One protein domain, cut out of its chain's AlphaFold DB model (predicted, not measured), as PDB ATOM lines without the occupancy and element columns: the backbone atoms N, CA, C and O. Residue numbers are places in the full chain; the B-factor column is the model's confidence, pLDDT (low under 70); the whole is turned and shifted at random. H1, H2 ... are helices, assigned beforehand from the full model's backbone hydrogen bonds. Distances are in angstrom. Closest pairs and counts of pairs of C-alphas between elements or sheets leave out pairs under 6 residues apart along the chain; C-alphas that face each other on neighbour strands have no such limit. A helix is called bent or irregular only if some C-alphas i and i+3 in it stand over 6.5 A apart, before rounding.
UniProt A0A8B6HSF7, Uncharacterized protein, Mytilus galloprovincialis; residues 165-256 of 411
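Overview. This is residues 165 to 256 of the 411 residues of an uncharacterized protein of Mytilus galloprovincialis (UniProt A0A8B6HSF7). Three longer helices, H2, H3 and H4, stand roughly side by side as a loose bundle, their centres at the corners of a triangle, and the short helix H1 packs on the first part of H2. From the end of H3 a long loop, residues 216 to 235, swings wide of the helices before it comes back to the start of H4. The printed part has 92 residues with four named helices, in the order H1, H2, H3, H4, and no named strand; the class is all helix. The whole is compact, with a radius of gyration of the C-alphas of 13.7 A, and its C-alphas span 40 by 27 by 26 A.

Arrangement. The longest helix is H4, residues 236 to 256. It touches H2, residues 174 to 187, with 4 pairs of C-alphas within 8 A. The closest C-alphas of this pair are those of Lys 186 and Thr 248, 7.0 A apart. H2 and H4 run the same way at a shallow tilt of 32 degrees, only just short of steep, and their centres are 13.0 A apart. H3, residues 197 to 215, touches no helix. H2 and H3 are close but not clearly touching, with 2 pairs of C-alphas within 8 A; the closest C-alphas are those of Phe 185 and Tyr 204, 6.7 A apart. These two run opposite ways at a shallow tilt of 16 degrees, centre to centre 13.1 A. H3 and H4 are near each other, with 6 pairs of C-alphas within 10 A but no pair within 8 A. H1, residues 165 to 169, touches H2 with 5 pairs of C-alphas within 8 A, and H2 touches H1 with residues 176 to 181 alone. The closest C-alphas here are those of Ala 169 and Arg 177, 5.4 A apart. H1 and H3 are near each other, with 7 pairs of C-alphas within 10 A, while H1 and H4 are apart. In H1, H2, H3 and H4 every backbone O i to N i+4 pair is within hydrogen-bond range.

Along the chain. H4 has 21 residues and measures 31.0 A from C-alpha 236 at (51.976, -5.206, -46.795) to C-alpha 256 at (28.699, -2.470, -26.549). H3 has 19 residues and measures 26.7 A from C-alpha 197 at (24.127, -4.414, -42.485) to C-alpha 215. H2 has 14 residues, from Glu 174 to Lys 187, and measures 19.9 A. H1 has 5 residues, from Lys 165 to Ala 169, and measures 6.1 A; C-alpha 165 is at (36.082, 7.706, -55.331). No helix is bent or irregular.

Size, cuts and confidence. The two C-alphas farthest apart are those of Ala 222, in the stretch between H3 and H4, and Tyr 254, in H4, 41.3 A apart. The first and last printed C-alphas, those of Lys 165 and Glu 256, are 31.4 A apart. The printed part has no cut. The link from H1 to H2 is tight, with 4 residues, the link from H2 to H3 is short, with 9, and the link from H3 to H4 is long, with 20. The C-alphas of this long link, residues 216 to 235, lie 11 to 19 A from the mean of all C-alphas. The mean pLDDT of the printed part is 71.6, and 34 residues are under 70: residues 190 to 196, 217 to 237, 240, 251 to 252 and 254 to 256. The mean pLDDT of H4 is 71, that of H3 is 78, and those of H1 and H2 are 80.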
ATOM      1  N   LYS A 165      35.246   7.153 -56.407       79.38
ATOM      2  CA  LYS A 165      36.082   7.706 -55.331       79.38
ATOM      3  C   LYS A 165      37.326   6.870 -55.055       79.38
ATOM      4  O   LYS A 165      38.399   7.438 -54.856       79.38
ATOM      5  N   ILE A 166      37.215   5.542 -55.078       81.12
ATOM      6  CA  ILE A 166      38.366   4.650 -54.897       81.12
ATOM      7  C   ILE A 166      39.336   4.765 -56.078       81.12
ATOM      8  O   ILE A 166      40.539   4.882 -55.851       81.12
ATOM      9  N   LYS A 167      38.843   4.799 -57.325       80.94
ATOM     10  CA  LYS A 167      39.693   5.021 -58.509       80.94
ATOM     11  C   LYS A 167      40.460   6.334 -58.407       80.94
ATOM     12  O   LYS A 167      41.662   6.369 -58.653       80.94
ATOM     13  N   ALA A 168      39.779   7.403 -58.002       78.94
ATOM     14  CA  ALA A 168      40.421   8.690 -57.803       78.94
ATOM     15  C   ALA A 168      41.462   8.626 -56.663       78.94
ATOM     16  O   ALA A 168      42.552   9.177 -56.805       78.94
ATOM     17  N   ALA A 169      41.191   7.897 -55.573       80.69
ATOM     18  CA  ALA A 169      42.141   7.713 -54.471       80.69
ATOM     19  C   ALA A 169      43.376   6.908 -54.901       80.69
ATOM     20  O   ALA A 169      44.468   7.122 -54.383       80.69
ATOM     21  N   TRP A 170      43.221   6.017 -55.884       80.44
ATOM     22  CA  TRP A 170      44.302   5.200 -56.431       80.44
ATOM     23  C   TRP A 170      45.337   5.995 -57.240       80.44
ATOM     24  O   TRP A 170      46.428   5.490 -57.491       80.44
ATOM     25  N   THR A 171      45.022   7.238 -57.621       79.81
ATOM     26  CA  THR A 171      45.968   8.151 -58.291       79.81
ATOM     27  C   THR A 171      46.942   8.836 -57.326       79.81
ATOM     28  O   THR A 171      47.923   9.436 -57.765       79.81
ATOM     29  N   LEU A 172      46.684   8.760 -56.016       80.06
ATOM     30  CA  LEU A 172      47.485   9.397 -54.972       80.06
ATOM     31  C   LEU A 172      48.664   8.508 -54.534       80.06
ATOM     32  O   LEU A 172      48.656   7.300 -54.789       80.06
ATOM     33  N   PRO A 173      49.663   9.077 -53.829       81.38
ATOM     34  CA  PRO A 173      50.729   8.300 -53.202       81.38
ATOM     35  C   PRO A 173      50.183   7.204 -52.280       81.38
ATOM     36  O   PRO A 173      49.108   7.344 -51.697       81.38
ATOM     37  N   GLU A 174      50.949   6.124 -52.114       78.19
ATOM     38  CA  GLU A 174      50.513   4.923 -51.390       78.19
ATOM     39  C   GLU A 174      50.014   5.209 -49.963       78.19
ATOM     40  O   GLU A 174      48.993   4.645 -49.562       78.19
ATOM     41  N   ASP A 175      50.675   6.108 -49.230       77.06
ATOM     42  CA  ASP A 175      50.311   6.460 -47.852       77.06
ATOM     43  C   ASP A 175      48.972   7.212 -47.781       77.06
ATOM     44  O   ASP A 175      48.087   6.867 -46.994       77.06
ATOM     45  N   ASP A 176      48.775   8.197 -48.661       78.88
ATOM     46  CA  ASP A 176      47.529   8.967 -48.746       78.88
ATOM     47  C   ASP A 176      46.364   8.080 -49.216       78.88
ATOM     48  O   ASP A 176      45.247   8.150 -48.691       78.88
ATOM     49  N   ARG A 177      46.640   7.180 -50.166       82.44
ATOM     50  CA  ARG A 177      45.692   6.176 -50.653       82.44
ATOM     51  C   ARG A 177      45.233   5.247 -49.526       82.44
ATOM     52  O   ARG A 177      44.029   5.029 -49.385       82.44
ATOM     53  N   LYS A 178      46.156   4.717 -48.712       80.25
ATOM     54  CA  LYS A 178      45.834   3.818 -47.585       80.25
ATOM     55  C   LYS A 178      44.885   4.477 -46.587       80.25
ATOM     56  O   LYS A 178      43.893   3.860 -46.208       80.25
ATOM     57  N   LYS A 179      45.113   5.744 -46.232       80.69
ATOM     58  CA  LYS A 179      44.251   6.502 -45.308       80.69
ATOM     59  C   LYS A 179      42.828   6.696 -45.827       80.69
ATOM     60  O   LYS A 179      41.860   6.499 -45.090       80.69
ATOM     61  N   ILE A 180      42.685   7.051 -47.103       81.12
ATOM     62  CA  ILE A 180      41.372   7.233 -47.734       81.12
ATOM     63  C   ILE A 180      40.616   5.902 -47.774       81.12
ATOM     64  O   ILE A 180      39.453   5.838 -47.378       81.12
ATOM     65  N   ILE A 181      41.286   4.828 -48.200       81.94
ATOM     66  CA  ILE A 181      40.700   3.485 -48.264       81.94
ATOM     67  C   ILE A 181      40.306   2.992 -46.869       81.94
ATOM     68  O   ILE A 181      39.196   2.496 -46.685       81.94
ATOM     69  N   ARG A 182      41.167   3.189 -45.866       80.12
ATOM     70  CA  ARG A 182      40.873   2.889 -44.461       80.12
ATOM     71  C   ARG A 182      39.571   3.541 -44.001       80.12
ATOM     72  O   ARG A 182      38.725   2.882 -43.399       80.12
ATOM     73  N   ARG A 183      39.388   4.825 -44.306       80.75
ATOM     74  CA  ARG A 183      38.180   5.572 -43.944       80.75
ATOM     75  C   ARG A 183      36.931   5.021 -44.642       80.75
ATOM     76  O   ARG A 183      35.892   4.887 -44.001       80.75
ATOM     77  N   PHE A 184      37.038   4.606 -45.908       79.88
ATOM     78  CA  PHE A 184      35.954   3.893 -46.601       79.88
ATOM     79  C   PHE A 184      35.614   2.550 -45.952       79.88
ATOM     80  O   PHE A 184      34.432   2.237 -45.808       79.88
ATOM     81  N   PHE A 185      36.620   1.781 -45.533       78.88
ATOM     82  CA  PHE A 185      36.406   0.515 -44.838       78.88
ATOM     83  C   PHE A 185      35.702   0.695 -43.497       78.88
ATOM     84  O   PHE A 185      34.726  -0.007 -43.256       78.88
ATOM     85  N   LYS A 186      36.135   1.651 -42.662       77.50
ATOM     86  CA  LYS A 186      35.440   1.957 -41.398       77.50
ATOM     87  C   LYS A 186      34.009   2.450 -41.648       77.50
ATOM     88  O   LYS A 186      33.088   2.049 -40.937       77.50
ATOM     89  N   LYS A 187      33.796   3.273 -42.684       79.00
ATOM     90  CA  LYS A 187      32.467   3.796 -43.039       79.00
ATOM     91  C   LYS A 187      31.486   2.697 -43.455       79.00
ATOM     92  O   LYS A 187      30.345   2.731 -43.019       79.00
ATOM     93  N   TRP A 188      31.908   1.754 -44.294       76.19
ATOM     94  CA  TRP A 188      31.046   0.682 -44.814       76.19
ATOM     95  C   TRP A 188      31.210  -0.642 -44.064       76.19
ATOM     96  O   TRP A 188      30.792  -1.683 -44.565       76.19
ATOM     97  N   HIS A 189      31.819  -0.635 -42.877       73.06
ATOM     98  CA  HIS A 189      31.950  -1.854 -42.090       73.06
ATOM     99  C   HIS A 189      30.553  -2.361 -41.687       73.06
ATOM    100  O   HIS A 189      29.712  -1.554 -41.275       73.06
ATOM    101  N   PRO A 190      30.274  -3.674 -41.773       68.25
ATOM    102  CA  PRO A 190      28.998  -4.228 -41.321       68.25
ATOM    103  C   PRO A 190      28.681  -3.847 -39.869       68.25
ATOM    104  O   PRO A 190      27.552  -3.478 -39.564       68.25
ATOM    105  N   ASP A 191      29.701  -3.839 -39.007       66.25
ATOM    106  CA  ASP A 191      29.553  -3.500 -37.588       66.25
ATOM    107  C   ASP A 191      29.276  -2.017 -37.297       66.25
ATOM    108  O   ASP A 191      28.747  -1.701 -36.237       66.25
ATOM    109  N   THR A 192      29.615  -1.089 -38.197       62.06
ATOM    110  CA  THR A 192      29.349   0.346 -37.977       62.06
ATOM    111  C   THR A 192      27.962   0.768 -38.468       62.06
ATOM    112  O   THR A 192      27.474   1.829 -38.087       62.06
ATOM    113  N   ASN A 193      27.281  -0.074 -39.257       63.84
ATOM    114  CA  ASN A 193      26.021   0.243 -39.938       63.84
ATOM    115  C   ASN A 193      24.841  -0.599 -39.424       63.84
ATOM    116  O   ASN A 193      24.203  -1.339 -40.182       63.84
ATOM    117  N   HIS A 194      24.519  -0.455 -38.136       59.66
ATOM    118  CA  HIS A 194      23.369  -1.116 -37.513       59.66
ATOM    119  C   HIS A 194      22.064  -0.761 -38.248       59.66
ATOM    120  O   HIS A 194      21.718   0.409 -38.413       59.66
ATOM    121  N   GLY A 195      21.335  -1.779 -38.714       61.88
ATOM    122  CA  GLY A 195      20.094  -1.609 -39.481       61.88
ATOM    123  C   GLY A 195      20.265  -1.495 -41.003       61.88
ATOM    124  O   GLY A 195      19.274  -1.646 -41.713       61.88
ATOM    125  N   ASN A 196      21.491  -1.320 -41.518       66.56
ATOM    126  CA  ASN A 196      21.793  -1.394 -42.957       66.56
ATOM    127  C   ASN A 196      22.912  -2.401 -43.291       66.56
ATOM    128  O   ASN A 196      23.637  -2.278 -44.279       66.56
ATOM    129  N   GLU A 197      23.041  -3.430 -42.454       74.12
ATOM    130  CA  GLU A 197      24.127  -4.414 -42.485       74.12
ATOM    131  C   GLU A 197      24.255  -5.128 -43.833       74.12
ATOM    132  O   GLU A 197      25.364  -5.423 -44.276       74.12
ATOM    133  N   LYS A 198      23.132  -5.396 -44.514       75.19
ATOM    134  CA  LYS A 198      23.128  -6.097 -45.807       75.19
ATOM    135  C   LYS A 198      23.786  -5.259 -46.903       75.19
ATOM    136  O   LYS A 198      24.697  -5.751 -47.562       75.19
ATOM    137  N   ILE A 199      23.383  -3.994 -47.033       76.50
ATOM    138  CA  ILE A 199      23.969  -3.056 -48.001       76.50
ATOM    139  C   ILE A 199      25.432  -2.787 -47.641       76.50
ATOM    140  O   ILE A 199      26.298  -2.886 -48.505       76.50
ATOM    141  N   ALA A 200      25.733  -2.533 -46.364       76.81
ATOM    142  CA  ALA A 200      27.103  -2.301 -45.914       76.81
ATOM    143  C   ALA A 200      28.016  -3.500 -46.210       76.81
ATOM    144  O   ALA A 200      29.105  -3.324 -46.742       76.81
ATOM    145  N   THR A 201      27.549  -4.730 -45.972       79.19
ATOM    146  CA  THR A 201      28.307  -5.953 -46.281       79.19
ATOM    147  C   THR A 201      28.579  -6.108 -47.775       79.19
ATOM    148  O   THR A 201      29.674  -6.528 -48.160       79.19
ATOM    149  N   GLU A 202      27.608  -5.796 -48.633       79.19
ATOM    150  CA  GLU A 202      27.780  -5.869 -50.087       79.19
ATOM    151  C   GLU A 202      28.756  -4.807 -50.594       79.19
ATOM    152  O   GLU A 202      29.694  -5.143 -51.322       79.19
ATOM    153  N   VAL A 203      28.626  -3.564 -50.123       80.69
ATOM    154  CA  VAL A 203      29.572  -2.483 -50.433       80.69
ATOM    155  C   VAL A 203      30.970  -2.826 -49.917       80.69
ATOM    156  O   VAL A 203      31.946  -2.688 -50.646       80.69
ATOM    157  N   TYR A 204      31.092  -3.357 -48.704       79.44
ATOM    158  CA  TYR A 204      32.363  -3.762 -48.108       79.44
ATOM    159  C   TYR A 204      33.067  -4.867 -48.912       79.44
ATOM    160  O   TYR A 204      34.263  -4.775 -49.198       79.44
ATOM    161  N   LYS A 205      32.328  -5.899 -49.337       80.50
ATOM    162  CA  LYS A 205      32.855  -6.956 -50.220       80.50
ATOM    163  C   LYS A 205      33.272  -6.398 -51.577       80.50
ATOM    164  O   LYS A 205      34.321  -6.782 -52.095       80.50
ATOM    165  N   PHE A 206      32.480  -5.485 -52.133       81.19
ATOM    166  CA  PHE A 206      32.798  -4.817 -53.388       81.19
ATOM    167  C   PHE A 206      34.083  -3.989 -53.277       81.19
ATOM    168  O   PHE A 206      34.962  -4.133 -54.121       81.19
ATOM    169  N   ILE A 207      34.255  -3.222 -52.194       83.00
ATOM    170  CA  ILE A 207      35.488  -2.475 -51.901       83.00
ATOM    171  C   ILE A 207      36.691  -3.426 -51.852       83.00
ATOM    172  O   ILE A 207      37.687  -3.172 -52.526       83.00
ATOM    173  N   LYS A 208      36.597  -4.551 -51.122       80.19
ATOM    174  CA  LYS A 208      37.686  -5.548 -51.067       80.19
ATOM    175  C   LYS A 208      38.063  -6.070 -52.456       80.19
ATOM    176  O   LYS A 208      39.245  -6.114 -52.787       80.19
ATOM    177  N   ASN A 209      37.074  -6.432 -53.272       79.50
ATOM    178  CA  ASN A 209      37.303  -6.945 -54.623       79.50
ATOM    179  C   ASN A 209      37.911  -5.895 -55.560       79.50
ATOM    180  O   ASN A 209      38.879  -6.200 -56.253       79.50
ATOM    181  N   LEU A 210      37.393  -4.662 -55.548       79.94
ATOM    182  CA  LEU A 210      37.933  -3.558 -56.348       79.94
ATOM    183  C   LEU A 210      39.415  -3.330 -56.053       79.94
ATOM    184  O   LEU A 210      40.214  -3.120 -56.962       79.94
ATOM    185  N   ILE A 211      39.785  -3.382 -54.777       79.62
ATOM    186  CA  ILE A 211      41.162  -3.167 -54.354       79.62
ATOM    187  C   ILE A 211      42.072  -4.311 -54.808       79.62
ATOM    188  O   ILE A 211      43.139  -4.044 -55.353       79.62
ATOM    189  N   LEU A 212      41.634  -5.567 -54.672       77.38
ATOM    190  CA  LEU A 212      42.378  -6.716 -55.200       77.38
ATOM    191  C   LEU A 212      42.607  -6.610 -56.711       77.38
ATOM    192  O   LEU A 212      43.691  -6.935 -57.190       77.38
ATOM    193  N   GLN A 213      41.601  -6.157 -57.461       75.44
ATOM    194  CA  GLN A 213      41.727  -5.949 -58.903       75.44
ATOM    195  C   GLN A 213      42.758  -4.863 -59.218       75.44
ATOM    196  O   GLN A 213      43.657  -5.092 -60.025       75.44
ATOM    197  N   MET A 214      42.691  -3.719 -58.533       77.00
ATOM    198  CA  MET A 214      43.629  -2.619 -58.762       77.00
ATOM    199  C   MET A 214      45.065  -2.937 -58.330       77.00
ATOM    200  O   MET A 214      45.999  -2.480 -58.984       77.00
ATOM    201  N   GLU A 215      45.273  -3.722 -57.269       75.50
ATOM    202  CA  GLU A 215      46.613  -4.195 -56.889       75.50
ATOM    203  C   GLU A 215      47.204  -5.163 -57.916       75.50
ATOM    204  O   GLU A 215      48.394  -5.093 -58.217       75.50
ATOM    205  N   ASN A 216      46.375  -6.044 -58.479       72.00
ATOM    206  CA  ASN A 216      46.800  -7.000 -59.501       72.00
ATOM    207  C   ASN A 216      46.942  -6.363 -60.898       72.00
ATOM    208  O   ASN A 216      47.337  -7.054 -61.838       72.00
ATOM    209  N   GLY A 217      46.623  -5.070 -61.050       67.62
ATOM    210  CA  GLY A 217      46.624  -4.368 -62.336       67.62
ATOM    211  C   GLY A 217      45.518  -4.829 -63.293       67.62
ATOM    212  O   GLY A 217      45.639  -4.635 -64.502       67.62
ATOM    213  N   GLU A 218      44.466  -5.470 -62.772       68.31
ATOM    214  CA  GLU A 218      43.304  -5.905 -63.548       68.31
ATOM    215  C   GLU A 218      42.400  -4.700 -63.872       68.31
ATOM    216  O   GLU A 218      42.258  -3.771 -63.071       68.31
ATOM    217  N   ASP A 219      41.770  -4.711 -65.052       60.78
ATOM    218  CA  ASP A 219      40.830  -3.659 -65.439       60.78
ATOM    219  C   ASP A 219      39.562  -3.730 -64.579       60.78
ATOM    220  O   ASP A 219      38.793  -4.691 -64.613       60.78
ATOM    221  N   VAL A 220      39.347  -2.664 -63.816       62.47
ATOM    222  CA  VAL A 220      38.242  -2.489 -62.873       62.47
ATOM    223  C   VAL A 220      36.900  -2.283 -63.600       62.47
ATOM    224  O   VAL A 220      35.830  -2.394 -62.994       62.47
ATOM    225  N   ASP A 221      36.919  -1.942 -64.894       62.91
ATOM    226  CA  ASP A 221      35.721  -1.789 -65.732       62.91
ATOM    227  C   ASP A 221      35.341  -3.060 -66.504       62.91
ATOM    228  O   ASP A 221      34.233  -3.135 -67.043       62.91
ATOM    229  N   ALA A 222      36.184  -4.096 -66.485       54.84
ATOM    230  CA  ALA A 222      35.836  -5.392 -67.041       54.84
ATOM    231  C   ALA A 222      34.776  -6.072 -66.159       54.84
ATOM    232  O   ALA A 222      35.009  -6.383 -64.989       54.84
ATOM    233  N   ASN A 223      33.591  -6.318 -66.731       48.06
ATOM    234  CA  ASN A 223      32.485  -7.021 -66.080       48.06
ATOM    235  C   ASN A 223      32.787  -8.527 -65.980       48.06
ATOM    236  O   ASN A 223      32.174  -9.361 -66.645       48.06
ATOM    237  N   THR A 224      33.797  -8.874 -65.191       47.00
ATOM    238  CA  THR A 224      34.148 -10.254 -64.881       47.00
ATOM    239  C   THR A 224      33.493 -10.609 -63.554       47.00
ATOM    240  O   THR A 224      33.868 -10.058 -62.519       47.00
ATOM    241  N   ASN A 225      32.534 -11.546 -63.583       47.19
ATOM    242  CA  ASN A 225      32.046 -12.269 -62.403       47.19
ATOM    243  C   ASN A 225      33.243 -12.971 -61.746       47.19
ATOM    244  O   ASN A 225      33.561 -14.125 -62.040       47.19
ATOM    245  N   SER A 226      33.974 -12.231 -60.924       50.94
ATOM    246  CA  SER A 226      35.176 -12.697 -60.259       50.94
ATOM    247  C   SER A 226      34.769 -13.217 -58.891       50.94
ATOM    248  O   SER A 226      34.296 -12.481 -58.026       50.94
ATOM    249  N   ASN A 227      34.922 -14.528 -58.705       52.88
ATOM    250  CA  ASN A 227      34.883 -15.123 -57.377       52.88
ATOM    251  C   ASN A 227      35.889 -14.382 -56.485       52.88
ATOM    252  O   ASN A 227      36.999 -14.095 -56.936       52.88
ATOM    253  N   PHE A 228      35.500 -14.090 -55.240       51.84
ATOM    254  CA  PHE A 228      36.354 -13.418 -54.258       51.84
ATOM    255  C   PHE A 228      37.699 -14.154 -54.159       51.84
ATOM    256  O   PHE A 228      37.767 -15.278 -53.657       51.84
ATOM    257  N   LYS A 229      38.767 -13.551 -54.690       61.06
ATOM    258  CA  LYS A 229      40.125 -14.091 -54.578       61.06
ATOM    259  C   LYS A 229      40.638 -13.742 -53.183       61.06
ATOM    260  O   LYS A 229      40.510 -12.605 -52.747       61.06
ATOM    261  N   HIS A 230      41.215 -14.702 -52.466       57.53
ATOM    262  CA  HIS A 230      41.839 -14.377 -51.187       57.53
ATOM    263  C   HIS A 230      43.072 -13.487 -51.415       57.53
ATOM    264  O   HIS A 230      43.842 -13.763 -52.342       57.53
ATOM    265  N   PRO A 231      43.280 -12.447 -50.587       60.50
ATOM    266  CA  PRO A 231      44.453 -11.597 -50.703       60.50
ATOM    267  C   PRO A 231      45.756 -12.395 -50.574       60.50
ATOM    268  O   PRO A 231      45.815 -13.358 -49.800       60.50
ATOM    269  N   PRO A 232      46.825 -12.002 -51.287       61.88
ATOM    270  CA  PRO A 232      48.125 -12.634 -51.128       61.88
ATOM    271  C   PRO A 232      48.625 -12.472 -49.687       61.88
ATOM    272  O   PRO A 232      48.670 -11.371 -49.140       61.88
ATOM    273  N   ARG A 233      49.041 -13.591 -49.079       56.12
ATOM    274  CA  ARG A 233      49.406 -13.696 -47.652       56.12
ATOM    275  C   ARG A 233      50.576 -12.785 -47.228       56.12
ATOM    276  O   ARG A 233      50.734 -12.543 -46.038       56.12
ATOM    277  N   ASN A 234      51.339 -12.265 -48.193       60.69
ATOM    278  CA  ASN A 234      52.526 -11.426 -47.996       60.69
ATOM    279  C   ASN A 234      52.340  -9.966 -48.467       60.69
ATOM    280  O   ASN A 234      53.330  -9.261 -48.638       60.69
ATOM    281  N   SER A 235      51.110  -9.506 -48.738       66.00
ATOM    282  CA  SER A 235      50.894  -8.097 -49.092       66.00
ATOM    283  C   SER A 235      50.922  -7.211 -47.844       66.00
ATOM    284  O   SER A 235      50.096  -7.367 -46.942       66.00
ATOM    285  N   THR A 236      51.852  -6.254 -47.826       68.00
ATOM    286  CA  THR A 236      51.976  -5.206 -46.795       68.00
ATOM    287  C   THR A 236      50.723  -4.338 -46.715       68.00
ATOM    288  O   THR A 236      50.335  -3.878 -45.644       68.00
ATOM    289  N   PHE A 237      50.051  -4.145 -47.847       68.50
ATOM    290  CA  PHE A 237      48.795  -3.421 -47.924       68.50
ATOM    291  C   PHE A 237      47.670  -4.194 -47.216       68.50
ATOM    292  O   PHE A 237      46.971  -3.618 -46.394       68.50
ATOM    293  N   TRP A 238      47.541  -5.511 -47.415       71.75
ATOM    294  CA  TRP A 238      46.524  -6.327 -46.720       71.75
ATOM    295  C   TRP A 238      46.834  -6.626 -45.255       71.75
ATOM    296  O   TRP A 238      45.929  -6.934 -44.480       71.75
ATOM    297  N   GLU A 239      48.096  -6.539 -44.846       72.62
ATOM    298  CA  GLU A 239      48.460  -6.549 -43.430       72.62
ATOM    299  C   GLU A 239      47.888  -5.336 -42.687       72.62
ATOM    300  O   GLU A 239      47.275  -5.515 -41.636       72.62
ATOM    301  N   HIS A 240      47.957  -4.146 -43.294       69.44
ATOM    302  CA  HIS A 240      47.320  -2.925 -42.781       69.44
ATOM    303  C   HIS A 240      45.792  -3.059 -42.647       69.44
ATOM    304  O   HIS A 240      45.208  -2.618 -41.660       69.44
ATOM    305  N   PHE A 241      45.121  -3.758 -43.570       72.69
ATOM    306  CA  PHE A 241      43.677  -4.010 -43.435       72.69
ATOM    307  C   PHE A 241      43.326  -5.000 -42.326       72.69
ATOM    308  O   PHE A 241      42.272  -4.866 -41.709       72.69
ATOM    309  N   ARG A 242      44.196  -5.970 -42.026       73.44
ATOM    310  CA  ARG A 242      43.981  -6.888 -40.895       73.44
ATOM    311  C   ARG A 242      44.104  -6.171 -39.552       73.44
ATOM    312  O   ARG A 242      43.332  -6.461 -38.642       73.44
ATOM    313  N   THR A 243      45.049  -5.238 -39.419       75.75
ATOM    314  CA  THR A 243      45.150  -4.405 -38.210       75.75
ATOM    315  C   THR A 243      43.936  -3.495 -38.061       75.75
ATOM    316  O   THR A 243      43.410  -3.383 -36.957       75.75
ATOM    317  N   LEU A 244      43.437  -2.950 -39.174       73.62
ATOM    318  CA  LEU A 244      42.222  -2.140 -39.202       73.62
ATOM    319  C   LEU A 244      40.971  -2.917 -38.768       73.62
ATOM    320  O   LEU A 244      40.179  -2.395 -37.992       73.62
ATOM    321  N   GLU A 245      40.780  -4.151 -39.252       74.62
ATOM    322  CA  GLU A 245      39.646  -5.001 -38.849       74.62
ATOM    323  C   GLU A 245      39.635  -5.236 -37.332       74.62
ATOM    324  O   GLU A 245      38.580  -5.198 -36.689       74.62
ATOM    325  N   ARG A 246      40.821  -5.427 -36.744       74.94
ATOM    326  CA  ARG A 246      40.956  -5.562 -35.296       74.94
ATOM    327  C   ARG A 246      40.594  -4.268 -34.568       74.94
ATOM    328  O   ARG A 246      39.778  -4.327 -33.659       74.94
ATOM    329  N   ASP A 247      41.117  -3.128 -35.017       74.94
ATOM    330  CA  ASP A 247      40.804  -1.791 -34.481       74.94
ATOM    331  C   ASP A 247      39.286  -1.528 -34.465       74.94
ATOM    332  O   ASP A 247      38.711  -1.190 -33.436       74.94
ATOM    333  N   THR A 248      38.595  -1.796 -35.581       72.44
ATOM    334  CA  THR A 248      37.133  -1.620 -35.672       72.44
ATOM    335  C   THR A 248      36.338  -2.554 -34.764       72.44
ATOM    336  O   THR A 248      35.241  -2.206 -34.328       72.44
ATOM    337  N   THR A 249      36.869  -3.747 -34.492       72.94
ATOM    338  CA  THR A 249      36.228  -4.711 -33.589       72.94
ATOM    339  C   THR A 249      36.374  -4.261 -32.134       72.94
ATOM    340  O   THR A 249      35.408  -4.335 -31.375       72.94
ATOM    341  N   GLU A 250      37.547  -3.744 -31.752       70.81
ATOM    342  CA  GLU A 250      37.779  -3.165 -30.421       70.81
ATOM    343  C   GLU A 250      36.874  -1.945 -30.179       70.81
ATOM    344  O   GLU A 250      36.171  -1.906 -29.167       70.81
ATOM    345  N   ASP A 251      36.775  -1.020 -31.147       69.56
ATOM    346  CA  ASP A 251      35.872   0.146 -31.090       69.56
ATOM    347  C   ASP A 251      34.418  -0.265 -30.754       69.56
ATOM    348  O   ASP A 251      33.731   0.377 -29.948       69.56
ATOM    349  N   LYS A 252      33.938  -1.367 -31.349       69.38
ATOM    350  CA  LYS A 252      32.605  -1.932 -31.088       69.38
ATOM    351  C   LYS A 252      32.507  -2.539 -29.694       69.38
ATOM    352  O   LYS A 252      31.537  -2.258 -28.993       69.38
ATOM    353  N   ASN A 253      33.483  -3.351 -29.291       70.19
ATOM    354  CA  ASN A 253      33.486  -3.989 -27.975       70.19
ATOM    355  C   ASN A 253      33.369  -2.941 -26.859       70.19
ATOM    356  O   ASN A 253      32.563  -3.115 -25.941       70.19
ATOM    357  N   TYR A 254      34.090  -1.820 -26.973       66.75
ATOM    358  CA  TYR A 254      33.971  -0.692 -26.045       66.75
ATOM    359  C   TYR A 254      32.567  -0.062 -26.063       66.75
ATOM    360  O   TYR A 254      31.958   0.154 -25.009       66.75
ATOM    361  N   SER A 255      32.008   0.184 -27.252       65.44
ATOM    362  CA  SER A 255      30.657   0.747 -27.409       65.44
ATOM    363  C   SER A 255      29.550  -0.163 -26.842       65.44
ATOM    364  O   SER A 255      28.620   0.298 -26.165       65.44
ATOM    365  N   GLU A 256      29.656  -1.478 -27.048       65.75
ATOM    366  CA  GLU A 256      28.699  -2.470 -26.549       65.75
ATOM    367  C   GLU A 256      28.768  -2.630 -25.030       65.75
ATOM    368  O   GLU A 256      27.725  -2.615 -24.368       65.75
TER     369      GLU A 256